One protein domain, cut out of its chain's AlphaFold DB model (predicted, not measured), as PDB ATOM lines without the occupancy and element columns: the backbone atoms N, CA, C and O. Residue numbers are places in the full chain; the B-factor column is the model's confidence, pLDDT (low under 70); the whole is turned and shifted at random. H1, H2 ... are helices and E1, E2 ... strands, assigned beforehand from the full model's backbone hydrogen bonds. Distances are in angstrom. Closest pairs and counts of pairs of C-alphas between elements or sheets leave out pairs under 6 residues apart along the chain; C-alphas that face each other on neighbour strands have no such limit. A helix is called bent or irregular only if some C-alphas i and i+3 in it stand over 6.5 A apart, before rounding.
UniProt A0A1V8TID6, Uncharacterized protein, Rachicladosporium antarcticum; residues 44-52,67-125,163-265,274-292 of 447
ATOM      1  N   ASP A  44     164.921 196.279 189.549       46.56
ATOM      2  CA  ASP A  44     164.167 195.268 188.808       46.56
ATOM      3  C   ASP A  44     162.847 195.913 188.354       46.56
ATOM      4  O   ASP A  44     161.792 195.734 188.964       46.56
ATOM      5  N   LEU A  45     162.942 196.802 187.362       50.56
ATOM      6  CA  LEU A  45     161.790 197.447 186.726       50.56
ATOM      7  C   LEU A  45     161.554 196.807 185.352       50.56
ATOM      8  O   LEU A  45     162.532 196.460 184.683       50.56
ATOM      9  N   PRO A  46     160.293 196.664 184.902       48.16
ATOM     10  CA  PRO A  46     160.000 196.257 183.530       48.16
ATOM     11  C   PRO A  46     160.718 197.163 182.518       48.16
ATOM     12  O   PRO A  46     160.819 198.376 182.724       48.16
ATOM     13  N   LEU A  47     161.230 196.567 181.437       47.50
ATOM     14  CA  LEU A  47     162.063 197.226 180.424       47.50
ATOM     15  C   LEU A  47     161.382 198.460 179.817       47.50
ATOM     16  O   LEU A  47     162.038 199.451 179.519       47.50
ATOM     17  N   GLU A  48     160.066 198.410 179.690       41.53
ATOM     18  CA  GLU A  48     159.241 199.443 179.078       41.53
ATOM     19  C   GLU A  48     159.170 200.696 179.957       41.53
ATOM     20  O   GLU A  48     159.171 201.807 179.450       41.53
ATOM     21  N   LEU A  49     159.217 200.547 181.287       49.69
ATOM     22  CA  LEU A  49     159.277 201.700 182.187       49.69
ATOM     23  C   LEU A  49     160.660 202.362 182.155       49.69
ATOM     24  O   LEU A  49     160.784 203.577 182.280       49.69
ATOM     25  N   LEU A  50     161.714 201.561 181.980       53.31
ATOM     26  CA  LEU A  50     163.047 202.103 181.728       53.31
ATOM     27  C   LEU A  50     163.066 202.885 180.409       53.31
ATOM     28  O   LEU A  50     163.733 203.910 180.344       53.31
ATOM     29  N   GLN A  51     162.317 202.438 179.399       48.47
ATOM     30  CA  GLN A  51     162.156 203.136 178.122       48.47
ATOM     31  C   GLN A  51     161.333 204.429 178.268       48.47
ATOM     32  O   GLN A  51     161.806 205.473 177.837       48.47
ATOM     33  N   ASP A  52     160.201 204.418 178.977       46.62
ATOM     34  CA  ASP A  52     159.396 205.624 179.246       46.62
ATOM     35  C   ASP A  52     160.171 206.689 180.045       46.62
ATOM     36  O   ASP A  52     160.102 207.885 179.754       46.62
ATOM     37  N   CYS A  67     171.474 201.846 189.224       34.62
ATOM     38  CA  CYS A  67     170.802 202.920 189.955       34.62
ATOM     39  C   CYS A  67     170.911 202.797 191.482       34.62
ATOM     40  O   CYS A  67     170.400 201.866 192.104       34.62
ATOM     41  N   LYS A  68     171.490 203.819 192.113       34.19
ATOM     42  CA  LYS A  68     171.213 204.175 193.508       34.19
ATOM     43  C   LYS A  68     170.822 205.632 193.522       34.19
ATOM     44  O   LYS A  68     171.631 206.461 193.138       34.19
ATOM     45  N   THR A  69     169.592 205.876 193.958       40.75
ATOM     46  CA  THR A  69     168.958 207.188 194.113       40.75
ATOM     47  C   THR A  69     168.729 207.964 192.810       40.75
ATOM     48  O   THR A  69     169.285 209.038 192.631       40.75
ATOM     49  N   LEU A  70     167.793 207.503 191.968       42.50
ATOM     50  CA  LEU A  70     166.661 208.406 191.712       42.50
ATOM     51  C   LEU A  70     166.084 208.640 193.107       42.50
ATOM     52  O   LEU A  70     165.724 207.655 193.761       42.50
ATOM     53  N   GLU A  71     166.196 209.857 193.647       41.25
ATOM     54  CA  GLU A  71     165.654 210.140 194.977       41.25
ATOM     55  C   GLU A  71     164.255 209.540 195.027       41.25
ATOM     56  O   GLU A  71     163.503 209.686 194.063       41.25
ATOM     57  N   ALA A  72     163.940 208.790 196.087       42.25
ATOM     58  CA  ALA A  72     162.643 208.129 196.203       42.25
ATOM     59  C   ALA A  72     161.517 209.112 195.842       42.25
ATOM     60  O   ALA A  72     160.672 208.764 195.039       42.25
ATOM     61  N   ALA A  73     161.664 210.383 196.241       41.31
ATOM     62  CA  ALA A  73     160.807 211.510 195.885       41.31
ATOM     63  C   ALA A  73     160.582 211.759 194.373       41.31
ATOM     64  O   ALA A  73     159.480 212.135 193.983       41.31
ATOM     65  N   THR A  74     161.589 211.586 193.508       47.22
ATOM     66  CA  THR A  74     161.460 211.836 192.056       47.22
ATOM     67  C   THR A  74     160.721 210.702 191.353       47.22
ATOM     68  O   THR A  74     159.904 210.953 190.472       47.22
ATOM     69  N   LEU A  75     160.981 209.455 191.766       52.28
ATOM     70  CA  LEU A  75     160.183 208.310 191.323       52.28
ATOM     71  C   LEU A  75     158.825 208.272 192.013       52.28
ATOM     72  O   LEU A  75     157.916 207.720 191.426       52.28
ATOM     73  N   ASP A  76     158.674 208.841 193.209       52.38
ATOM     74  CA  ASP A  76     157.412 208.872 193.945       52.38
ATOM     75  C   ASP A  76     156.379 209.698 193.192       52.38
ATOM     76  O   ASP A  76     155.279 209.208 193.010       52.38
ATOM     77  N   LEU A  77     156.732 210.885 192.684       56.91
ATOM     78  CA  LEU A  77     155.813 211.691 191.868       56.91
ATOM     79  C   LEU A  77     155.385 210.957 190.590       56.91
ATOM     80  O   LEU A  77     154.200 210.890 190.289       56.91
ATOM     81  N   PHE A  78     156.337 210.352 189.873       57.56
ATOM     82  CA  PHE A  78     156.046 209.569 188.669       57.56
ATOM     83  C   PHE A  78     155.245 208.292 188.982       57.56
ATOM     84  O   PHE A  78     154.332 207.924 188.252       57.56
ATOM     85  N   ALA A  79     155.574 207.607 190.077       58.34
ATOM     86  CA  ALA A  79     154.868 206.429 190.560       58.34
ATOM     87  C   ALA A  79     153.450 206.774 191.014       58.34
ATOM     88  O   ALA A  79     152.526 206.017 190.747       58.34
ATOM     89  N   ASP A  80     153.267 207.916 191.664       60.12
ATOM     90  CA  ASP A  80     151.957 208.405 192.073       60.12
ATOM     91  C   ASP A  80     151.118 208.800 190.840       60.12
ATOM     92  O   ASP A  80     149.905 208.631 190.859       60.12
ATOM     93  N   GLU A  81     151.739 209.261 189.746       57.12
ATOM     94  CA  GLU A  81     151.039 209.608 188.498       57.12
ATOM     95  C   GLU A  81     150.724 208.388 187.609       57.12
ATOM     96  O   GLU A  81     149.673 208.345 186.970       57.12
ATOM     97  N   HIS A  82     151.607 207.384 187.562       54.69
ATOM     98  CA  HIS A  82     151.544 206.303 186.564       54.69
ATOM     99  C   HIS A  82     151.460 204.878 187.129       54.69
ATOM    100  O   HIS A  82     151.263 203.937 186.362       54.69
ATOM    101  N   LEU A  83     151.639 204.688 188.439       59.78
ATOM    102  CA  LEU A  83     151.531 203.380 189.107       59.78
ATOM    103  C   LEU A  83     150.380 203.309 190.110       59.78
ATOM    104  O   LEU A  83     150.133 202.231 190.653       59.78
ATOM    105  N   ASP A  84     149.694 204.429 190.352       59.19
ATOM    106  CA  ASP A  84     148.529 204.491 191.231       59.19
ATOM    107  C   ASP A  84     147.339 203.735 190.599       59.19
ATOM    108  O   ASP A  84     146.854 202.787 191.234       59.19
ATOM    109  N   PRO A  85     146.960 204.010 189.326       66.50
ATOM    110  CA  PRO A  85     146.135 203.112 188.522       66.50
ATOM    111  C   PRO A  85     146.953 202.266 187.530       66.50
ATOM    112  O   PRO A  85     147.695 202.787 186.697       66.50
ATOM    113  N   LEU A  86     146.775 200.942 187.560       71.12
ATOM    114  CA  LEU A  86     147.322 200.030 186.550       71.12
ATOM    115  C   LEU A  86     146.208 199.462 185.663       71.12
ATOM    116  O   LEU A  86     145.495 198.549 186.072       71.12
ATOM    117  N   GLY A  87     146.117 199.958 184.428       71.19
ATOM    118  CA  GLY A  87     145.249 199.401 183.388       71.19
ATOM    119  C   GLY A  87     145.816 198.116 182.776       71.19
ATOM    120  O   GLY A  87     146.977 198.055 182.338       71.19
ATOM    121  N   CYS A  88     144.996 197.070 182.733       75.00
ATOM    122  CA  CYS A  88     145.319 195.763 182.184       75.00
ATOM    123  C   CYS A  88     144.327 195.384 181.096       75.00
ATOM    124  O   CYS A  88     143.202 194.965 181.373       75.00
ATOM    125  N   PHE A  89     144.791 195.427 179.852       76.44
ATOM    126  CA  PHE A  89     144.059 194.799 178.769       76.44
ATOM    127  C   PHE A  89     144.125 193.274 178.925       76.44
ATOM    128  O   PHE A  89     145.191 192.671 178.761       76.44
ATOM    129  N   ILE A  90     142.996 192.638 179.249       78.12
ATOM    130  CA  ILE A  90     142.966 191.250 179.746       78.12
ATOM    131  C   ILE A  90     143.493 190.214 178.750       78.12
ATOM    132  O   ILE A  90     143.906 189.136 179.171       78.12
ATOM    133  N   TYR A  91     143.518 190.528 177.452       75.50
ATOM    134  CA  TYR A  91     144.031 189.642 176.404       75.50
ATOM    135  C   TYR A  91     145.551 189.764 176.197       75.50
ATOM    136  O   TYR A  91     146.127 188.975 175.452       75.50
ATOM    137  N   ASN A  92     146.222 190.723 176.843       74.88
ATOM    138  CA  ASN A  92     147.655 190.954 176.678       74.88
ATOM    139  C   ASN A  92     148.460 190.268 177.796       74.88
ATOM    140  O   ASN A  92     148.556 190.759 178.922       74.88
ATOM    141  N   GLU A  93     149.090 189.135 177.476       77.88
ATOM    142  CA  GLU A  93     149.920 188.369 178.418       77.88
ATOM    143  C   GLU A  93     151.086 189.187 179.000       77.88
ATOM    144  O   GLU A  93     151.398 189.069 180.188       77.88
ATOM    145  N   GLN A  94     151.701 190.069 178.208       74.06
ATOM    146  CA  GLN A  94     152.787 190.925 178.687       74.06
ATOM    147  C   GLN A  94     152.296 191.915 179.747       74.06
ATOM    148  O   GLN A  94     153.008 192.168 180.718       74.06
ATOM    149  N   ARG A  95     151.062 192.426 179.630       77.06
ATOM    150  CA  ARG A  95     150.448 193.291 180.653       77.06
ATOM    151  C   ARG A  95     150.213 192.534 181.964       77.06
ATOM    152  O   ARG A  95     150.502 193.072 183.031       77.06
ATOM    153  N   TRP A  96     149.832 191.257 181.910       81.38
ATOM    154  CA  TRP A  96     149.771 190.405 183.105       81.38
ATOM    155  C   TRP A  96     151.146 190.206 183.753       81.38
ATOM    156  O   TRP A  96     151.300 190.380 184.964       81.38
ATOM    157  N   LEU A  97     152.169 189.881 182.958       79.31
ATOM    158  CA  LEU A  97     153.543 189.750 183.454       79.31
ATOM    159  C   LEU A  97     154.061 191.064 184.054       79.31
ATOM    160  O   LEU A  97     154.735 191.039 185.086       79.31
ATOM    161  N   ARG A  98     153.679 192.203 183.469       74.19
ATOM    162  CA  ARG A  98     153.983 193.545 183.974       74.19
ATOM    163  C   ARG A  98     153.393 193.748 185.368       74.19
ATOM    164  O   ARG A  98     154.142 194.064 186.287       74.19
ATOM    165  N   ILE A  99     152.098 193.496 185.568       78.69
ATOM    166  CA  ILE A  99     151.459 193.610 186.897       78.69
ATOM    167  C   ILE A  99     152.148 192.697 187.910       78.69
ATOM    168  O   ILE A  99     152.425 193.100 189.042       78.69
ATOM    169  N   ARG A 100     152.502 191.474 187.507       83.06
ATOM    170  CA  ARG A 100     153.251 190.560 188.373       83.06
ATOM    171  C   ARG A 100     154.598 191.148 188.800       83.06
ATOM    172  O   ARG A 100     154.912 191.112 189.984       83.06
ATOM    173  N   ALA A 101     155.368 191.713 187.873       75.50
ATOM    174  CA  ALA A 101     156.633 192.364 188.201       75.50
ATOM    175  C   ALA A 101     156.424 193.524 189.193       75.50
ATOM    176  O   ALA A 101     157.092 193.577 190.227       75.50
ATOM    177  N   TRP A 102     155.424 194.379 188.948       73.75
ATOM    178  CA  TRP A 102     155.082 195.519 189.807       73.75
ATOM    179  C   TRP A 102     154.707 195.122 191.230       73.75
ATOM    180  O   TRP A 102     155.256 195.674 192.186       73.75
ATOM    181  N   THR A 103     153.836 194.125 191.375       78.06
ATOM    182  CA  THR A 103     153.396 193.615 192.683       78.06
ATOM    183  C   THR A 103     154.545 192.996 193.488       78.06
ATOM    184  O   THR A 103     154.518 193.024 194.716       78.06
ATOM    185  N   THR A 104     155.597 192.505 192.825       75.38
ATOM    186  CA  THR A 104     156.812 191.987 193.482       75.38
ATOM    187  C   THR A 104     157.930 193.020 193.658       75.38
ATOM    188  O   THR A 104     158.944 192.733 194.297       75.38
ATOM    189  N   SER A 105     157.762 194.223 193.110       72.44
ATOM    190  CA  SER A 105     158.763 195.288 193.165       72.44
ATOM    191  C   SER A 105     158.743 196.033 194.507       72.44
ATOM    192  O   SER A 105     157.816 195.921 195.309       72.44
ATOM    193  N   ARG A 106     159.749 196.887 194.738       70.06
ATOM    194  CA  ARG A 106     159.771 197.805 195.896       70.06
ATOM    195  C   ARG A 106     158.682 198.882 195.836       70.06
ATOM    196  O   ARG A 106     158.371 199.473 196.866       70.06
ATOM    197  N   LEU A 107     158.119 199.129 194.654       70.62
ATOM    198  CA  LEU A 107     157.077 200.126 194.403       70.62
ATOM    199  C   LEU A 107     155.667 199.548 194.562       70.62
ATOM    200  O   LEU A 107     154.692 200.260 194.374       70.62
ATOM    201  N   SER A 108     155.534 198.283 194.966       74.88
ATOM    202  CA  SER A 108     154.233 197.633 195.137       74.88
ATOM    203  C   SER A 108     153.302 198.350 196.122       74.88
ATOM    204  O   SER A 108     152.089 198.311 195.963       74.88
ATOM    205  N   HIS A 109     153.863 199.068 197.099       76.62
ATOM    206  CA  HIS A 109     153.115 199.889 198.053       76.62
ATOM    207  C   HIS A 109     152.434 201.123 197.429       76.62
ATOM    208  O   HIS A 109     151.588 201.724 198.092       76.62
ATOM    209  N   LYS A 110     152.812 201.503 196.200       73.50
ATOM    210  CA  LYS A 110     152.230 202.611 195.427       73.50
ATOM    211  C   LYS A 110     151.022 202.195 194.595       73.50
ATOM    212  O   LYS A 110     150.246 203.056 194.210       73.50
ATOM    213  N   ILE A 111     150.851 200.897 194.358       75.75
ATOM    214  CA  ILE A 111     149.705 200.365 193.625       75.75
ATOM    215  C   ILE A 111     148.483 200.490 194.529       75.75
ATOM    216  O   ILE A 111     148.439 199.854 195.587       75.75
ATOM    217  N   LYS A 112     147.496 201.291 194.128       78.50
ATOM    218  CA  LYS A 112     146.210 201.376 194.839       78.50
ATOM    219  C   LYS A 112     145.059 200.825 194.021       78.50
ATOM    220  O   LYS A 112     144.078 200.377 194.612       78.50
ATOM    221  N   TYR A 113     145.183 200.827 192.698       80.62
ATOM    222  CA  TYR A 113     144.108 200.460 191.795       80.62
ATOM    223  C   TYR A 113     144.621 199.637 190.608       80.62
ATOM    224  O   TYR A 113     145.665 199.935 190.026       80.62
ATOM    225  N   ILE A 114     143.889 198.580 190.259       83.25
ATOM    226  CA  ILE A 114     144.123 197.771 189.062       83.25
ATOM    227  C   ILE A 114     142.802 197.651 188.307       83.25
ATOM    228  O   ILE A 114     141.849 197.067 188.823       83.25
ATOM    229  N   GLU A 115     142.783 198.135 187.071       84.25
ATOM    230  CA  GLU A 115     141.666 197.963 186.144       84.25
ATOM    231  C   GLU A 115     141.954 196.781 185.225       84.25
ATOM    232  O   GLU A 115     142.966 196.749 184.529       84.25
ATOM    233  N   LEU A 116     141.081 195.780 185.223       85.06
ATOM    234  CA  LEU A 116     141.133 194.668 184.282       85.06
ATOM    235  C   LEU A 116     140.030 194.884 183.252       85.06
ATOM    236  O   LEU A 116     138.857 194.646 183.539       85.06
ATOM    237  N   SER A 117     140.416 195.329 182.060       77.69
ATOM    238  CA  SER A 117     139.484 195.730 181.013       77.69
ATOM    239  C   SER A 117     139.702 194.958 179.717       77.69
ATOM    240  O   SER A 117     140.818 194.571 179.357       77.69
ATOM    241  N   ASN A 118     138.618 194.717 178.993       71.50
ATOM    242  CA  ASN A 118     138.667 194.309 177.592       71.50
ATOM    243  C   ASN A 118     138.484 195.479 176.612       71.50
ATOM    244  O   ASN A 118     138.507 195.253 175.402       71.50
ATOM    245  N   ASP A 119     138.347 196.711 177.103       65.31
ATOM    246  CA  ASP A 119     138.388 197.900 176.261       65.31
ATOM    247  C   ASP A 119     139.847 198.255 175.920       65.31
ATOM    248  O   ASP A 119     140.742 198.262 176.765       65.31
ATOM    249  N   VAL A 120     140.093 198.534 174.643       56.00
ATOM    250  CA  VAL A 120     141.417 198.854 174.086       56.00
ATOM    251  C   VAL A 120     141.788 200.324 174.347       56.00
ATOM    252  O   VAL A 120     142.940 200.718 174.150       56.00
ATOM    253  N   LEU A 121     140.832 201.146 174.798       49.72
ATOM    254  CA  LEU A 121     141.013 202.589 174.984       49.72
ATOM    255  C   LEU A 121     142.131 202.968 175.965       49.72
ATOM    256  O   LEU A 121     142.782 203.993 175.755       49.72
ATOM    257  N   GLU A 122     142.436 202.136 176.963       42.28
ATOM    258  CA  GLU A 122     143.472 202.455 177.956       42.28
ATOM    259  C   GLU A 122     144.922 202.295 177.459       42.28
ATOM    260  O   GLU A 122     145.858 202.716 178.135       42.28
ATOM    261  N   VAL A 123     145.166 201.729 176.269       42.25
ATOM    262  CA  VAL A 123     146.548 201.408 175.842       42.25
ATOM    263  C   VAL A 123     147.224 202.539 175.047       42.25
ATOM    264  O   VAL A 123     148.426 202.499 174.795       42.25
ATOM    265  N   SER A 124     146.504 203.605 174.690       36.72
ATOM    266  CA  SER A 124     147.051 204.651 173.805       36.72
ATOM    267  C   SER A 124     147.970 205.689 174.473       36.72
ATOM    268  O   SER A 124     148.541 206.516 173.768       36.72
ATOM    269  N   ALA A 125     148.194 205.637 175.791       37.50
ATOM    270  CA  ALA A 125     149.063 206.606 176.472       37.50
ATOM    271  C   ALA A 125     150.542 206.184 176.624       37.50
ATOM    272  O   ALA A 125     151.348 207.018 177.040       37.50
ATOM    273  N   ASP A 163     151.273 186.670 169.259       57.44
ATOM    274  CA  ASP A 163     151.124 185.410 168.508       57.44
ATOM    275  C   ASP A 163     149.721 184.777 168.655       57.44
ATOM    276  O   ASP A 163     149.557 183.555 168.605       57.44
ATOM    277  N   ASN A 164     148.690 185.604 168.869       57.62
ATOM    278  CA  ASN A 164     147.324 185.206 169.224       57.62
ATOM    279  C   ASN A 164     147.236 184.306 170.473       57.62
ATOM    280  O   ASN A 164     146.283 183.537 170.622       57.62
ATOM    281  N   ARG A 165     148.224 184.361 171.372       61.00
ATOM    282  CA  ARG A 165     148.188 183.637 172.644       61.00
ATOM    283  C   ARG A 165     147.515 184.485 173.706       61.00
ATOM    284  O   ARG A 165     147.802 185.670 173.865       61.00
ATOM    285  N   LEU A 166     146.608 183.840 174.427       69.75
ATOM    286  CA  LEU A 166     145.916 184.415 175.566       69.75
ATOM    287  C   LEU A 166     146.698 184.119 176.845       69.75
ATOM    288  O   LEU A 166     147.301 183.043 176.949       69.75
ATOM    289  N   PRO A 167     146.652 185.014 177.842       76.31
ATOM    290  CA  PRO A 167     147.253 184.730 179.130       76.31
ATOM    291  C   PRO A 167     146.590 183.493 179.745       76.31
ATOM    292  O   PRO A 167     145.367 183.358 179.752       76.31
ATOM    293  N   SER A 168     147.396 182.572 180.272       82.06
ATOM    294  CA  SER A 168     146.861 181.379 180.941       82.06
ATOM    295  C   SER A 168     146.167 181.738 182.261       82.06
ATOM    296  O   SER A 168     146.628 182.621 182.987       82.06
ATOM    297  N   SER A 169     145.127 180.994 182.655       82.62
ATOM    298  CA  SER A 169     144.512 181.151 183.984       82.62
ATOM    299  C   SER A 169     145.495 180.913 185.123       82.62
ATOM    300  O   SER A 169     145.376 181.538 186.175       82.62
ATOM    301  N   ALA A 170     146.516 180.075 184.919       87.00
ATOM    302  CA  ALA A 170     147.611 179.906 185.870       87.00
ATOM    303  C   ALA A 170     148.406 181.208 186.074       87.00
ATOM    304  O   ALA A 170     148.703 181.566 187.216       87.00
ATOM    305  N   LEU A 171     148.716 181.929 184.988       87.88
ATOM    306  CA  LEU A 171     149.352 183.242 185.063       87.88
ATOM    307  C   LEU A 171     148.432 184.244 185.761       87.88
ATOM    308  O   LEU A 171     148.852 184.824 186.759       87.88
ATOM    309  N   MET A 172     147.187 184.395 185.296       90.38
ATOM    310  CA  MET A 172     146.214 185.326 185.886       90.38
ATOM    311  C   MET A 172     146.051 185.081 187.390       90.38
ATOM    312  O   MET A 172     146.208 185.992 188.197       90.38
ATOM    313  N   THR A 173     145.850 183.822 187.788       90.94
ATOM    314  CA  THR A 173     145.710 183.425 189.196       90.94
ATOM    315  C   THR A 173     146.961 183.767 190.002       90.94
ATOM    316  O   THR A 173     146.858 184.252 191.128       90.94
ATOM    317  N   ALA A 174     148.156 183.512 189.457       89.88
ATOM    318  CA  ALA A 174     149.404 183.844 190.135       89.88
ATOM    319  C   ALA A 174     149.540 185.357 190.351       89.88
ATOM    320  O   ALA A 174     149.903 185.771 191.450       89.88
ATOM    321  N   VAL A 175     149.200 186.168 189.343       89.38
ATOM    322  CA  VAL A 175     149.220 187.634 189.443       89.38
ATOM    323  C   VAL A 175     148.222 188.129 190.487       89.38
ATOM    324  O   VAL A 175     148.608 188.864 191.390       89.38
ATOM    325  N   LEU A 176     146.965 187.684 190.432       91.19
ATOM    326  CA  LEU A 176     145.927 188.128 191.369       91.19
ATOM    327  C   LEU A 176     146.220 187.709 192.815       91.19
ATOM    328  O   LEU A 176     145.956 188.464 193.749       91.19
ATOM    329  N   ARG A 177     146.841 186.542 193.030       90.81
ATOM    330  CA  ARG A 177     147.348 186.163 194.360       90.81
ATOM    331  C   ARG A 177     148.456 187.100 194.836       90.81
ATOM    332  O   ARG A 177     148.464 187.457 196.008       90.81
ATOM    333  N   SER A 178     149.368 187.512 193.952       88.06
ATOM    334  CA  SER A 178     150.393 188.506 194.294       88.06
ATOM    335  C   SER A 178     149.772 189.850 194.679       88.06
ATOM    336  O   SER A 178     150.185 190.414 195.687       88.06
ATOM    337  N   VAL A 179     148.743 190.308 193.954       87.19
ATOM    338  CA  VAL A 179     147.973 191.524 194.288       87.19
ATOM    339  C   VAL A 179     147.323 191.403 195.667       87.19
ATOM    340  O   VAL A 179     147.486 192.278 196.510       87.19
ATOM    341  N   LYS A 180     146.638 190.288 195.941       86.69
ATOM    342  CA  LYS A 180     145.990 190.034 197.236       86.69
ATOM    343  C   LYS A 180     146.963 190.060 198.419       86.69
ATOM    344  O   LYS A 180     146.574 190.423 199.524       86.69
ATOM    345  N   CYS A 181     148.203 189.624 198.210       85.75
ATOM    346  CA  CYS A 181     149.224 189.558 199.255       85.75
ATOM    347  C   CYS A 181     149.949 190.890 199.504       85.75
ATOM    348  O   CYS A 181     150.876 190.921 200.318       85.75
ATOM    349  N   LEU A 182     149.565 191.974 198.824       83.62
ATOM    350  CA  LEU A 182     150.129 193.294 199.071       83.62
ATOM    351  C   LEU A 182     149.759 193.811 200.464       83.62
ATOM    352  O   LEU A 182     148.693 193.526 201.005       83.62
ATOM    353  N   ALA A 183     150.677 194.575 201.061       77.00
ATOM    354  CA  ALA A 183     150.497 195.117 202.408       77.00
ATOM    355  C   ALA A 183     149.370 196.160 202.477       77.00
ATOM    356  O   ALA A 183     148.723 196.297 203.514       77.00
ATOM    357  N   ASN A 184     149.142 196.875 201.371       77.31
ATOM    358  CA  ASN A 184     148.051 197.826 201.216       77.31
ATOM    359  C   ASN A 184     146.923 197.169 200.409       77.31
ATOM    360  O   ASN A 184     147.218 196.494 199.418       77.31
ATOM    361  N   PRO A 185     145.649 197.357 200.799       77.50
ATOM    362  CA  PRO A 185     144.529 196.875 200.007       77.50
ATOM    363  C   PRO A 185     144.526 197.574 198.646       77.50
ATOM    364  O   PRO A 185     144.547 198.802 198.575       77.50
ATOM    365  N   VAL A 186     144.500 196.775 197.584       79.50
ATOM    366  CA  VAL A 186     144.385 197.246 196.203       79.50
ATOM    367  C   VAL A 186     142.935 197.114 195.766       79.50
ATOM    368  O   VAL A 186     142.330 196.055 195.938       79.50
ATOM    369  N   SER A 187     142.388 198.190 195.211       80.94
ATOM    370  CA  SER A 187     141.093 198.180 194.543       80.94
ATOM    371  C   SER A 187     141.240 197.501 193.183       80.94
ATOM    372  O   SER A 187     142.082 197.902 192.381       80.94
ATOM    373  N   VAL A 188     140.458 196.453 192.936       83.31
ATOM    374  CA  VAL A 188     140.396 195.798 191.626       83.31
ATOM    375  C   VAL A 188     139.062 196.132 190.985       83.31
ATOM    376  O   VAL A 188     138.009 195.878 191.576       83.31
ATOM    377  N   GLU A 189     139.123 196.672 189.778       84.69
ATOM    378  CA  GLU A 189     137.966 196.952 188.939       84.69
ATOM    379  C   GLU A 189     137.966 196.025 187.729       84.69
ATOM    380  O   GLU A 189     139.000 195.778 187.107       84.69
ATOM    381  N   LEU A 190     136.799 195.470 187.423       82.56
ATOM    382  CA  LEU A 190     136.611 194.548 186.312       82.56
ATOM    383  C   LEU A 190     135.686 195.197 185.295       82.56
ATOM    384  O   LEU A 190     134.519 195.417 185.599       82.56
ATOM    385  N   ARG A 191     136.184 195.455 184.085       79.31
ATOM    386  CA  ARG A 191     135.398 196.000 182.974       79.31
ATOM    387  C   ARG A 191     135.359 195.024 181.814       79.31
ATOM    388  O   ARG A 191     136.257 194.971 180.980       79.31
ATOM    389  N   LEU A 192     134.299 194.228 181.766       74.88
ATOM    390  CA  LEU A 192     134.071 193.222 180.734       74.88
ATOM    391  C   LEU A 192     132.953 193.686 179.796       74.88
ATOM    392  O   LEU A 192     131.830 193.173 179.809       74.88
ATOM    393  N   THR A 193     133.278 194.684 178.980       68.75
ATOM    394  CA  THR A 193     132.374 195.356 178.034       68.75
ATOM    395  C   THR A 193     132.528 194.820 176.606       68.75
ATOM    396  O   THR A 193     133.516 194.173 176.277       68.75
ATOM    397  N   GLU A 194     131.532 194.977 175.739       60.31
ATOM    398  CA  GLU A 194     131.639 194.477 174.367       60.31
ATOM    399  C   GLU A 194     132.502 195.424 173.521       60.31
ATOM    400  O   GLU A 194     132.239 196.622 173.417       60.31
ATOM    401  N   VAL A 195     133.525 194.876 172.861       54.16
ATOM    402  CA  VAL A 195     134.236 195.576 171.791       54.16
ATOM    403  C   VAL A 195     133.398 195.408 170.523       54.16
ATOM    404  O   VAL A 195     133.420 194.345 169.902       54.16
ATOM    405  N   LEU A 196     132.670 196.466 170.160       50.69
ATOM    406  CA  LEU A 196     131.589 196.523 169.158       50.69
ATOM    407  C   LEU A 196     131.864 195.902 167.766       50.69
ATOM    408  O   LEU A 196     130.935 195.800 166.971       50.69
ATOM    409  N   GLU A 197     133.089 195.482 167.430       47.16
ATOM    410  CA  GLU A 197     133.424 194.926 166.107       47.16
ATOM    411  C   GLU A 197     134.498 193.819 166.130       47.16
ATOM    412  O   GLU A 197     135.301 193.690 165.201       47.16
ATOM    413  N   ILE A 198     134.520 192.955 167.150       46.53
ATOM    414  CA  ILE A 198     135.318 191.719 167.082       46.53
ATOM    415  C   ILE A 198     134.599 190.696 166.187       46.53
ATOM    416  O   ILE A 198     134.069 189.690 166.641       46.53
ATOM    417  N   THR A 199     134.566 190.938 164.877       41.31
ATOM    418  CA  THR A 199     133.964 189.993 163.915       41.31
ATOM    419  C   THR A 199     134.877 188.807 163.597       41.31
ATOM    420  O   THR A 199     134.437 187.851 162.966       41.31
ATOM    421  N   ASN A 200     136.154 188.880 163.995       39.88
ATOM    422  CA  ASN A 200     137.199 187.942 163.570       39.88
ATOM    423  C   ASN A 200     137.857 187.145 164.706       39.88
ATOM    424  O   ASN A 200     138.603 186.217 164.395       39.88
ATOM    425  N   LEU A 201     137.610 187.461 165.984       45.94
ATOM    426  CA  LEU A 201     137.878 186.478 167.033       45.94
ATOM    427  C   LEU A 201     136.596 185.715 167.276       45.94
ATOM    428  O   LEU A 201     135.564 186.293 167.608       45.94
ATOM    429  N   ASP A 202     136.693 184.403 167.150       50.59
ATOM    430  CA  ASP A 202     135.689 183.504 167.671       50.59
ATOM    431  C   ASP A 202     135.726 183.584 169.210       50.59
ATOM    432  O   ASP A 202     136.346 182.763 169.881       50.59
ATOM    433  N   LEU A 203     135.109 184.618 169.790       48.97
ATOM    434  CA  LEU A 203     134.981 184.784 171.242       48.97
ATOM    435  C   LEU A 203     134.217 183.608 171.878       48.97
ATOM    436  O   LEU A 203     134.400 183.342 173.064       48.97
ATOM    437  N   LYS A 204     133.436 182.850 171.090       49.31
ATOM    438  CA  LYS A 204     132.818 181.585 171.523       49.31
ATOM    439  C   LYS A 204     133.862 180.480 171.723       49.31
ATOM    440  O   LYS A 204     133.672 179.596 172.551       49.31
ATOM    441  N   SER A 205     134.993 180.540 171.021       46.16
ATOM    442  CA  SER A 205     136.123 179.616 171.201       46.16
ATOM    443  C   SER A 205     137.124 180.024 172.289       46.16
ATOM    444  O   SER A 205     137.984 179.219 172.650       46.16
ATOM    445  N   PHE A 206     137.013 181.233 172.856       57.31
ATOM    446  CA  PHE A 206     138.004 181.776 173.791       57.31
ATOM    447  C   PHE A 206     137.362 182.404 175.035       57.31
ATOM    448  O   PHE A 206     137.101 183.609 175.066       57.31
ATOM    449  N   PRO A 207     137.160 181.623 176.112       67.62
ATOM    450  CA  PRO A 207     136.399 182.059 177.272       67.62
ATOM    451  C   PRO A 207     137.287 182.857 178.250       67.62
ATOM    452  O   PRO A 207     137.425 182.502 179.414       67.62
ATOM    453  N   VAL A 208     137.928 183.942 177.804       72.69
ATOM    454  CA  VAL A 208     138.843 184.750 178.647       72.69
ATOM    455  C   VAL A 208     138.136 185.313 179.878       72.69
ATOM    456  O   VAL A 208     138.705 185.297 180.964       72.69
ATOM    457  N   HIS A 209     136.880 185.749 179.746       78.38
ATOM    458  CA  HIS A 209     136.082 186.220 180.886       78.38
ATOM    459  C   HIS A 209     135.829 185.104 181.904       78.38
ATOM    460  O   HIS A 209     135.885 185.339 183.110       78.38
ATOM    461  N   ARG A 210     135.626 183.872 181.417       79.94
ATOM    462  CA  ARG A 210     135.541 182.672 182.249       79.94
ATOM    463  C   ARG A 210     136.869 182.464 182.984       79.94
ATOM    464  O   ARG A 210     136.897 182.443 184.206       79.94
ATOM    465  N   GLU A 211     137.987 182.371 182.269       83.56
ATOM    466  CA  GLU A 211     139.306 182.152 182.886       83.56
ATOM    467  C   GLU A 211     139.678 183.249 183.899       83.56
ATOM    468  O   GLU A 211     140.254 182.950 184.946       83.56
ATOM    469  N   LEU A 212     139.295 184.501 183.629       86.12
ATOM    470  CA  LEU A 212     139.474 185.622 184.544       86.12
ATOM    471  C   LEU A 212     138.629 185.465 185.812       86.12
ATOM    472  O   LEU A 212     139.165 185.577 186.914       86.12
ATOM    473  N   LEU A 213     137.336 185.158 185.683       85.06
ATOM    474  CA  LEU A 213     136.461 184.907 186.833       85.06
ATOM    475  C   LEU A 213     136.929 183.715 187.668       85.06
ATOM    476  O   LEU A 213     136.908 183.780 188.896       85.06
ATOM    477  N   PHE A 214     137.422 182.658 187.023       87.50
ATOM    478  CA  PHE A 214     138.070 181.547 187.711       87.50
ATOM    479  C   PHE A 214     139.307 182.020 188.484       87.50
ATOM    480  O   PHE A 214     139.456 181.707 189.665       87.50
ATOM    481  N   ALA A 215     140.180 182.813 187.858       89.00
ATOM    482  CA  ALA A 215     141.370 183.346 188.514       89.00
ATOM    483  C   ALA A 215     141.021 184.256 189.706       89.00
ATOM    484  O   ALA A 215     141.697 184.206 190.737       89.00
ATOM    485  N   ILE A 216     139.954 185.052 189.601       88.44
ATOM    486  CA  ILE A 216     139.419 185.877 190.691       88.44
ATOM    487  C   ILE A 216     138.915 184.988 191.828       88.44
ATOM    488  O   ILE A 216     139.392 185.137 192.951       88.44
ATOM    489  N   ALA A 217     138.051 184.012 191.539       86.88
ATOM    490  CA  ALA A 217     137.515 183.082 192.534       86.88
ATOM    491  C   ALA A 217     138.634 182.346 193.290       86.88
ATOM    492  O   ALA A 217     138.669 182.309 194.518       86.88
ATOM    493  N   VAL A 218     139.612 181.815 192.555       88.88
ATOM    494  CA  VAL A 218     140.702 181.001 193.109       88.88
ATOM    495  C   VAL A 218     141.781 181.836 193.809       88.88
ATOM    496  O   VAL A 218     142.487 181.339 194.695       88.88
ATOM    497  N   SER A 219     141.971 183.095 193.415       88.25
ATOM    498  CA  SER A 219     142.862 184.013 194.137       88.25
ATOM    499  C   SER A 219     142.188 184.587 195.385       88.25
ATOM    500  O   SER A 219     142.855 184.802 196.404       88.25
ATOM    501  N   GLY A 220     140.870 184.791 195.338       85.75
ATOM    502  CA  GLY A 220     140.081 185.481 196.351       85.75
ATOM    503  C   GLY A 220     140.546 186.922 196.555       85.75
ATOM    504  O   GLY A 220     140.654 187.355 197.706       85.75
ATOM    505  N   VAL A 221     140.972 187.590 195.479       86.94
ATOM    506  CA  VAL A 221     141.342 189.012 195.484       86.94
ATOM    507  C   VAL A 221     140.066 189.854 195.623       86.94
ATOM    508  O   VAL A 221     139.117 189.597 194.889       86.94
ATOM    509  N   PRO A 222     139.988 190.820 196.554       84.25
ATOM    510  CA  PRO A 222     138.784 191.628 196.705       84.25
ATOM    511  C   PRO A 222     138.542 192.462 195.444       84.25
ATOM    512  O   PRO A 222     139.455 193.120 194.945       84.25
ATOM    513  N   VAL A 223     137.307 192.435 194.948       85.44
ATOM    514  CA  VAL A 223     136.857 193.251 193.813       85.44
ATOM    515  C   VAL A 223     136.037 194.416 194.358       85.44
ATOM    516  O   VAL A 223     135.231 194.224 195.271       85.44
ATOM    517  N   HIS A 224     136.275 195.620 193.841       86.06
ATOM    518  CA  HIS A 224     135.599 196.842 194.278       86.06
ATOM    519  C   HIS A 224     134.489 197.270 193.323       86.06
ATOM    520  O   HIS A 224     133.405 197.629 193.780       86.06
ATOM    521  N   SER A 225     134.764 197.204 192.020       86.50
ATOM    522  CA  SER A 225     133.829 197.594 190.968       86.50
ATOM    523  C   SER A 225     133.740 196.510 189.900       86.50
ATOM    524  O   SER A 225     134.727 195.839 189.571       86.50
ATOM    525  N   LEU A 226     132.519 196.289 189.422       87.12
ATOM    526  CA  LEU A 226     132.152 195.183 188.559       87.12
ATOM    527  C   LEU A 226     131.277 195.675 187.404       87.12
ATOM    528  O   LEU A 226     130.065 195.809 187.546       87.12
ATOM    529  N   CYS A 227     131.875 195.883 186.239       84.88
ATOM    530  CA  CYS A 227     131.183 196.282 185.022       84.88
ATOM    531  C   CYS A 227     131.143 195.128 184.013       84.88
ATOM    532  O   CYS A 227     132.177 194.589 183.607       84.88
ATOM    533  N   TYR A 228     129.941 194.760 183.576       80.25
ATOM    534  CA  TYR A 228     129.713 193.743 182.556       80.25
ATOM    535  C   TYR A 228     128.790 194.242 181.460       80.25
ATOM    536  O   TYR A 228     127.830 194.968 181.706       80.25
ATOM    537  N   THR A 229     129.009 193.711 180.261       75.25
ATOM    538  CA  THR A 229     127.944 193.598 179.269       75.25
ATOM    539  C   THR A 229     127.248 192.251 179.385       75.25
ATOM    540  O   THR A 229     127.884 191.227 179.622       75.25
ATOM    541  N   LEU A 230     125.937 192.196 179.162       71.38
ATOM    542  CA  LEU A 230     125.226 190.911 179.141       71.38
ATOM    543  C   LEU A 230     125.764 189.952 178.067       71.38
ATOM    544  O   LEU A 230     125.731 188.736 178.252       71.38
ATOM    545  N   TYR A 231     126.290 190.479 176.960       68.12
ATOM    546  CA  TYR A 231     126.909 189.670 175.912       68.12
ATOM    547  C   TYR A 231     128.213 189.006 176.377       68.12
ATOM    548  O   TYR A 231     128.446 187.828 176.096       68.12
ATOM    549  N   SER A 232     129.029 189.716 177.163       69.19
ATOM    550  CA  SER A 232     130.296 189.193 177.683       69.19
ATOM    551  C   SER A 232     130.120 188.045 178.680       69.19
ATOM    552  O   SER A 232     131.091 187.338 178.964       69.19
ATOM    553  N   MET A 233     128.886 187.810 179.145       72.75
ATOM    554  CA  MET A 233     128.520 186.714 180.041       72.75
ATOM    555  C   MET A 233     128.296 185.364 179.351       72.75
ATOM    556  O   MET A 233     127.911 184.388 180.000       72.75
ATOM    557  N   HIS A 234     128.530 185.271 178.043       70.25
ATOM    558  CA  HIS A 234     128.471 183.989 177.353       70.25
ATOM    559  C   HIS A 234     129.454 182.981 177.982       70.25
ATOM    560  O   HIS A 234     130.607 183.313 178.256       70.25
ATOM    561  N   HIS A 235     128.992 181.748 178.223       69.88
ATOM    562  CA  HIS A 235     129.769 180.658 178.836       69.88
ATOM    563  C   HIS A 235     130.194 180.860 180.303       69.88
ATOM    564  O   HIS A 235     131.039 180.114 180.803       69.88
ATOM    565  N   LEU A 236     129.614 181.830 181.021       77.31
ATOM    566  CA  LEU A 236     129.874 181.985 182.460       77.31
ATOM    567  C   LEU A 236     129.083 181.005 183.338       77.31
ATOM    568  O   LEU A 236     129.438 180.807 184.497       77.31
ATOM    569  N   GLU A 237     128.061 180.357 182.778       81.38
ATOM    570  CA  GLU A 237     127.158 179.415 183.455       81.38
ATOM    571  C   GLU A 237     127.911 178.316 184.210       81.38
ATOM    572  O   GLU A 237     127.668 178.089 185.397       81.38
ATOM    573  N   ASP A 238     128.875 177.679 183.541       79.75
ATOM    574  CA  ASP A 238     129.679 176.609 184.129       79.75
ATOM    575  C   ASP A 238     130.519 177.124 185.300       79.75
ATOM    576  O   ASP A 238     130.653 176.442 186.308       79.75
ATOM    577  N   ILE A 239     131.039 178.353 185.225       81.25
ATOM    578  CA  ILE A 239     131.797 178.934 186.337       81.25
ATOM    579  C   ILE A 239     130.909 179.287 187.514       81.25
ATOM    580  O   ILE A 239     131.285 179.020 188.653       81.25
ATOM    581  N   VAL A 240     129.745 179.880 187.264       84.56
ATOM    582  CA  VAL A 240     128.793 180.197 188.331       84.56
ATOM    583  C   VAL A 240     128.361 178.911 189.037       84.56
ATOM    584  O   VAL A 240     128.283 178.866 190.265       84.56
ATOM    585  N   LYS A 241     128.147 177.839 188.272       84.25
ATOM    586  CA  LYS A 241     127.777 176.526 188.794       84.25
ATOM    587  C   LYS A 241     128.913 175.843 189.561       84.25
ATOM    588  O   LYS A 241     128.672 175.337 190.656       84.25
ATOM    589  N   ASP A 242     130.121 175.826 189.005       85.00
ATOM    590  CA  ASP A 242     131.246 175.057 189.547       85.00
ATOM    591  C   ASP A 242     131.994 175.809 190.662       85.00
ATOM    592  O   ASP A 242     132.466 175.188 191.612       85.00
ATOM    593  N   PHE A 243     132.071 177.142 190.576       84.62
ATOM    594  CA  PHE A 243     132.870 178.010 191.456       84.62
ATOM    595  C   PHE A 243     132.047 179.081 192.181       84.62
ATOM    596  O   PHE A 243     132.610 179.960 192.833       84.62
ATOM    597  N   GLY A 244     130.714 179.027 192.119       85.44
ATOM    598  CA  GLY A 244     129.855 180.035 192.746       85.44
ATOM    599  C   GLY A 244     130.133 180.239 194.240       85.44
ATOM    600  O   GLY A 244     130.141 181.370 194.719       85.44
ATOM    601  N   GLN A 245     130.442 179.168 194.978       88.50
ATOM    602  CA  GLN A 245     130.773 179.263 196.407       88.50
ATOM    603  C   GLN A 245     132.083 180.019 196.676       88.50
ATOM    604  O   GLN A 245     132.182 180.704 197.691       88.50
ATOM    605  N   ASP A 246     133.052 179.942 195.764       87.69
ATOM    606  CA  ASP A 246     134.325 180.667 195.860       87.69
ATOM    607  C   ASP A 246     134.195 182.121 195.365       87.69
ATOM    608  O   ASP A 246     134.882 183.027 195.845       87.69
ATOM    609  N   LEU A 247     133.269 182.375 194.432       86.19
ATOM    610  CA  LEU A 247     132.968 183.717 193.930       86.19
ATOM    611  C   LEU A 247     132.277 184.596 194.976       86.19
ATOM    612  O   LEU A 247     132.636 185.763 195.104       86.19
ATOM    613  N   ILE A 248     131.334 184.054 195.754       88.88
ATOM    614  CA  ILE A 248     130.580 184.809 196.773       88.88
ATOM    615  C   ILE A 248     131.485 185.617 197.722       88.88
ATOM    616  O   ILE A 248     131.314 186.833 197.788       88.88
ATOM    617  N   PRO A 249     132.458 185.026 198.445       86.69
ATOM    618  CA  PRO A 249     133.295 185.794 199.368       86.69
ATOM    619  C   PRO A 249     134.189 186.814 198.656       86.69
ATOM    620  O   PRO A 249     134.578 187.810 199.259       86.69
ATOM    621  N   THR A 250     134.510 186.571 197.384       84.94
ATOM    622  CA  THR A 250     135.373 187.436 196.574       84.94
ATOM    623  C   THR A 250     134.622 188.670 196.068       84.94
ATOM    624  O   THR A 250     135.177 189.767 196.031       84.94
ATOM    625  N   LEU A 251     133.345 188.497 195.719       86.88
ATOM    626  CA  LEU A 251     132.460 189.562 195.249       86.88
ATOM    627  C   LEU A 251     131.747 190.290 196.393       86.88
ATOM    628  O   LEU A 251     131.237 191.385 196.195       86.88
ATOM    629  N   ALA A 252     131.765 189.752 197.614       85.12
ATOM    630  CA  ALA A 252     131.122 190.367 198.774       85.12
ATOM    631  C   ALA A 252     131.668 191.758 199.153       85.12
ATOM    632  O   ALA A 252     131.094 192.409 200.021       85.12
ATOM    633  N   THR A 253     132.774 192.204 198.550       82.88
ATOM    634  CA  THR A 253     133.364 193.541 198.739       82.88
ATOM    635  C   THR A 253     133.032 194.529 197.622       82.88
ATOM    636  O   THR A 253     133.483 195.673 197.685       82.88
ATOM    637  N   VAL A 254     132.296 194.088 196.598       86.44
ATOM    638  CA  VAL A 254     131.937 194.907 195.441       86.44
ATOM    639  C   VAL A 254     130.943 195.975 195.879       86.44
ATOM    640  O   VAL A 254     129.857 195.666 196.375       86.44
ATOM    641  N   ASN A 255     131.330 197.234 195.692       86.38
ATOM    642  CA  ASN A 255     130.510 198.396 196.009       86.38
ATOM    643  C   ASN A 255     129.757 198.909 194.784       86.38
ATOM    644  O   ASN A 255     128.651 199.417 194.939       86.38
ATOM    645  N   GLU A 256     130.341 198.773 193.600       88.12
ATOM    646  CA  GLU A 256     129.775 199.278 192.356       88.12
ATOM    647  C   GLU A 256     129.542 198.123 191.386       88.12
ATOM    648  O   GLU A 256     130.430 197.299 191.146       88.12
ATOM    649  N   VAL A 257     128.334 198.054 190.836       88.44
ATOM    650  CA  VAL A 257     127.976 197.099 189.793       88.44
ATOM    651  C   VAL A 257     127.353 197.848 188.626       88.44
ATOM    652  O   VAL A 257     126.388 198.586 188.792       88.44
ATOM    653  N   SER A 258     127.875 197.606 187.431       87.00
ATOM    654  CA  SER A 258     127.345 198.139 186.185       87.00
ATOM    655  C   SER A 258     127.003 196.991 185.238       87.00
ATOM    656  O   SER A 258     127.850 196.154 184.919       87.00
ATOM    657  N   PHE A 259     125.749 196.936 184.796       84.75
ATOM    658  CA  PHE A 259     125.301 196.050 183.729       84.75
ATOM    659  C   PHE A 259     124.877 196.887 182.536       84.75
ATOM    660  O   PHE A 259     123.967 197.705 182.639       84.75
ATOM    661  N   THR A 260     125.517 196.649 181.400       77.19
ATOM    662  CA  THR A 260     125.220 197.335 180.143       77.19
ATOM    663  C   THR A 260     124.827 196.329 179.063       77.19
ATOM    664  O   THR A 260     125.187 195.146 179.110       77.19
ATOM    665  N   THR A 261     124.069 196.769 178.068       67.38
ATOM    666  CA  THR A 261     123.736 195.943 176.897       67.38
ATOM    667  C   THR A 261     124.436 196.393 175.629       67.38
ATOM    668  O   THR A 261     124.357 195.646 174.661       67.38
ATOM    669  N   ALA A 262     125.091 197.566 175.649       55.78
ATOM    670  CA  ALA A 262     125.733 198.277 174.537       55.78
ATOM    671  C   ALA A 262     125.838 197.462 173.234       55.78
ATOM    672  O   ALA A 262     126.869 196.863 172.933       55.78
ATOM    673  N   PHE A 263     124.750 197.472 172.456       52.84
ATOM    674  CA  PHE A 263     124.645 196.785 171.175       52.84
ATOM    675  C   PHE A 263     124.750 197.785 170.022       52.84
ATOM    676  O   PHE A 263     123.902 198.661 169.865       52.84
ATOM    677  N   SER A 264     125.729 197.602 169.132       42.91
ATOM    678  CA  SER A 264     125.693 198.171 167.778       42.91
ATOM    679  C   SER A 264     124.980 197.187 166.848       42.91
ATOM    680  O   SER A 264     125.625 196.336 166.246       42.91
ATOM    681  N   ALA A 265     123.652 197.295 166.751       37.88
ATOM    682  CA  ALA A 265     122.774 197.006 165.600       37.88
ATOM    683  C   ALA A 265     123.111 195.896 164.558       37.88
ATOM    684  O   ALA A 265     122.589 195.941 163.440       37.88
ATOM    685  N   HIS A 274     119.419 184.102 176.133       67.38
ATOM    686  CA  HIS A 274     119.517 185.263 177.015       67.38
ATOM    687  C   HIS A 274     119.278 184.893 178.484       67.38
ATOM    688  O   HIS A 274     119.934 185.459 179.351       67.38
ATOM    689  N   ALA A 275     118.397 183.920 178.754       72.25
ATOM    690  CA  ALA A 275     118.000 183.498 180.099       72.25
ATOM    691  C   ALA A 275     119.196 183.130 180.992       72.25
ATOM    692  O   ALA A 275     119.318 183.637 182.104       72.25
ATOM    693  N   SER A 276     120.125 182.321 180.482       75.88
ATOM    694  CA  SER A 276     121.287 181.867 181.246       75.88
ATOM    695  C   SER A 276     122.287 182.993 181.539       75.88
ATOM    696  O   SER A 276     122.887 183.042 182.615       75.88
ATOM    697  N   ARG A 277     122.408 183.965 180.625       78.62
ATOM    698  CA  ARG A 277     123.191 185.194 180.837       78.62
ATOM    699  C   ARG A 277     122.578 186.043 181.951       78.62
ATOM    700  O   ARG A 277     123.309 186.552 182.797       78.62
ATOM    701  N   VAL A 278     121.246 186.144 182.007       78.12
ATOM    702  CA  VAL A 278     120.563 186.839 183.111       78.12
ATOM    703  C   VAL A 278     120.782 186.132 184.434       78.12
ATOM    704  O   VAL A 278     121.071 186.785 185.429       78.12
ATOM    705  N   GLU A 279     120.664 184.805 184.458       81.81
ATOM    706  CA  GLU A 279     120.900 184.020 185.671       81.81
ATOM    707  C   GLU A 279     122.317 184.256 186.210       81.81
ATOM    708  O   GLU A 279     122.490 184.435 187.418       81.81
ATOM    709  N   CYS A 280     123.313 184.358 185.323       84.69
ATOM    710  CA  CYS A 280     124.673 184.747 185.690       84.69
ATOM    711  C   CYS A 280     124.735 186.177 186.250       84.69
ATOM    712  O   CYS A 280     125.308 186.374 187.320       84.69
ATOM    713  N   ALA A 281     124.123 187.164 185.588       84.44
ATOM    714  CA  ALA A 281     124.090 188.551 186.068       84.44
ATOM    715  C   ALA A 281     123.442 188.665 187.458       84.44
ATOM    716  O   ALA A 281     123.989 189.288 188.367       84.44
ATOM    717  N   VAL A 282     122.308 187.989 187.653       85.81
ATOM    718  CA  VAL A 282     121.582 187.922 188.926       85.81
ATOM    719  C   VAL A 282     122.434 187.255 189.998       85.81
ATOM    720  O   VAL A 282     122.462 187.728 191.134       85.81
ATOM    721  N   PHE A 283     123.132 186.168 189.661       88.50
ATOM    722  CA  PHE A 283     124.057 185.521 190.582       88.50
ATOM    723  C   PHE A 283     125.178 186.475 191.008       88.50
ATOM    724  O   PHE A 283     125.408 186.634 192.204       88.50
ATOM    725  N   LEU A 284     125.839 187.139 190.055       87.12
ATOM    726  CA  LEU A 284     126.937 188.071 190.331       87.12
ATOM    727  C   LEU A 284     126.469 189.261 191.179       87.12
ATOM    728  O   LEU A 284     127.143 189.631 192.140       87.12
ATOM    729  N   LEU A 285     125.284 189.807 190.895       88.31
ATOM    730  CA  LEU A 285     124.686 190.877 191.695       88.31
ATOM    731  C   LEU A 285     124.357 190.409 193.122       88.31
ATOM    732  O   LEU A 285     124.634 191.116 194.082       88.31
ATOM    733  N   LYS A 286     123.804 189.200 193.290       87.25
ATOM    734  CA  LYS A 286     123.537 188.611 194.618       87.25
ATOM    735  C   LYS A 286     124.815 188.310 195.397       87.25
ATOM    736  O   LYS A 286     124.841 188.485 196.611       87.25
ATOM    737  N   ALA A 287     125.860 187.858 194.711       87.00
ATOM    738  CA  ALA A 287     127.174 187.634 195.302       87.00
ATOM    739  C   ALA A 287     127.825 188.952 195.758       87.00
ATOM    740  O   ALA A 287     128.551 188.966 196.750       87.00
ATOM    741  N   SER A 288     127.497 190.062 195.093       85.50
ATOM    742  CA  SER A 288     127.934 191.422 195.425       85.50
ATOM    743  C   SER A 288     127.144 192.015 196.601       85.50
ATOM    744  O   SER A 288     126.619 193.115 196.524       85.50
ATOM    745  N   GLY A 289     127.013 191.285 197.713       71.19
ATOM    746  CA  GLY A 289     126.047 191.556 198.796       71.19
ATOM    747  C   GLY A 289     126.139 192.909 199.530       71.19
ATOM    748  O   GLY A 289     125.389 193.127 200.482       71.19
ATOM    749  N   VAL A 290     127.035 193.813 199.125       80.25
ATOM    750  CA  VAL A 290     127.191 195.170 199.667       80.25
ATOM    751  C   VAL A 290     127.099 196.269 198.604       80.25
ATOM    752  O   VAL A 290     127.513 197.387 198.901       80.25
ATOM    753  N   VAL A 291     126.536 195.992 197.416       88.44
ATOM    754  CA  VAL A 291     126.384 197.003 196.351       88.44
ATOM    755  C   VAL A 291     125.785 198.295 196.911       88.44
ATOM    756  O   VAL A 291     124.705 198.294 197.510       88.44
ATOM    757  N   ARG A 292     126.514 199.389 196.700       90.69
ATOM    758  CA  ARG A 292     126.125 200.765 197.008       90.69
ATOM    759  C   ARG A 292     125.724 201.505 195.741       90.69
ATOM    760  O   ARG A 292     124.842 202.347 195.817       90.69
TER     761      ARG A 292
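AT A GLANCE: This is residues 44 to 52, 67 to 125, 163 to 265 and 274 to 292 of the 447 residues of an uncharacterized protein of Rachicladosporium antarcticum (UniProt A0A1V8TID6). The chain is wound in stacked turns of strand and helix: five parallel strands, E1 to E5, stand side by side in a gently curled wall, and a bowed row of helices, H3, H5, H6, H7 and H8, runs along one side of it, the helices pointing broadly against the strands. H1 and H2 lie out beyond the E1 end of this slab and lengthen it, while the short H4 lies near E1, away from the helix row. The printed part has 190 residues with eight named helices and five named strands, in the order H1 H2 E1 H3 E2 H4 H5 E3 H6 E4 H7 E5 H8; the sheet runs E1 E2 E3 E4 E5, all parallel, and the class is mixed, helices and strands. It is compact, with a radius of gyration of the C-alphas of 17.1 A, and elongated, spanning 58 by 37 by 28 A.

IN THESE COORDINATES: H1 is residues 47 to 52, with C-alpha 47 at (162.063, 197.226, 180.424). After a cut come H2, residues 72 to 82, 14.8 A long, and E1, residues 85 to 89, 13.0 A. H3 is residues 93 to 104, 17.0 A, E2 is residues 113 to 117, and H4 is residues 120 to 125. Beyond the second cut, H5 is residues 169 to 180, 16.0 A, and E3, the longest strand, is residues 187 to 192, 16.3 A, with C-alpha 187 at (141.093, 198.180, 194.543). H6 is residues 208 to 219, 16.0 A, E4 is residues 225 to 229, H7 is residues 237 to 251, 16.4 A, and E5 is residues 256 to 260. After the third cut, H8 is residues 274 to 287, 20.0 A, ending with C-alpha 287 at (127.174, 187.634, 195.302).

HOW THE PARTS SIT: In the sheet E1 and E5 are the edge strands. E1 and E2 are parallel at 19 degrees, with N 88 and O 115 2.7 A apart, within hydrogen-bond range. The same holds of N 116 and O 189, 2.8 A, for E2 and E3, of N 192 and O 227, 2.8 A, for E3 and E4, and of N 258 and O 226, 2.8 A, for E4 and E5. The sheet is twisted, its C-alphas lying up to 4.3 A off the best plane. E1, H3, E2, then E3, H6, E4, then E4, H7, E5 are strand-helix-strand units, parallel neighbour strands joined through a helix, each with a right-handed crossover. H3 is on the sheet over E1 at a height of 9.7 A, and runs along the strands at 12 degrees to E1 on the local plane, which is fitted to just 6 C-alphas. H4, H5, H6 and H8 each only graze the sheet, and H7 is not on it. H3 touches H5 at a shallow tilt of 29 degrees, the same way, the closest C-alphas being those of Arg 100 and Val 175, 5.1 A. H5 touches H6 at a steep tilt of 45 degrees, the same way, with Thr 173 and Ala 215 closest, their C-alphas 4.4 A apart. H6 touches H7 at a steep tilt of 43 degrees, the same way, closest at the C-alphas of Ala 217 and Leu 247, 4.8 A. H7 touches H8 at a shallow tilt of 20 degrees, the same way, closest at the C-alphas of Ile 248 and Ala 287, 4.7 A. The closest C-alphas of E1 and H4 are those of Gly 87 and Glu 122, 6.5 A apart. H1 and H2 are apart and not on the sheet. In H1, H3, H5, H6 and H8 every O i to N i+4 pair is within hydrogen-bond range; the counts are 6 of 7 in H2, 7 of 11 in H7 and 0 of 2 in H4, where 1 of 3 O i to N i+3 pairs is in range. H4 and H7 are irregular: C-alphas 122 and 125 are 7.1 A apart, and C-alphas 242 and 245 are 8.1 A apart.

THE WHOLE: The two C-alphas farthest apart, those of Lys 68 and Ala 275, are 58.6 A apart. Residues 53 to 66, 126 to 162 and 266 to 273 are not printed, with C-alpha gaps of 15.9 A, 22.7 A and 16.7 A. Of the links printed whole, E3 to H6 is long, with 15 residues. The mean pLDDT of the printed part is 72.0, and 63 residues are under 70, among them residues 44 to 52, 67 to 85 and 193 to 207.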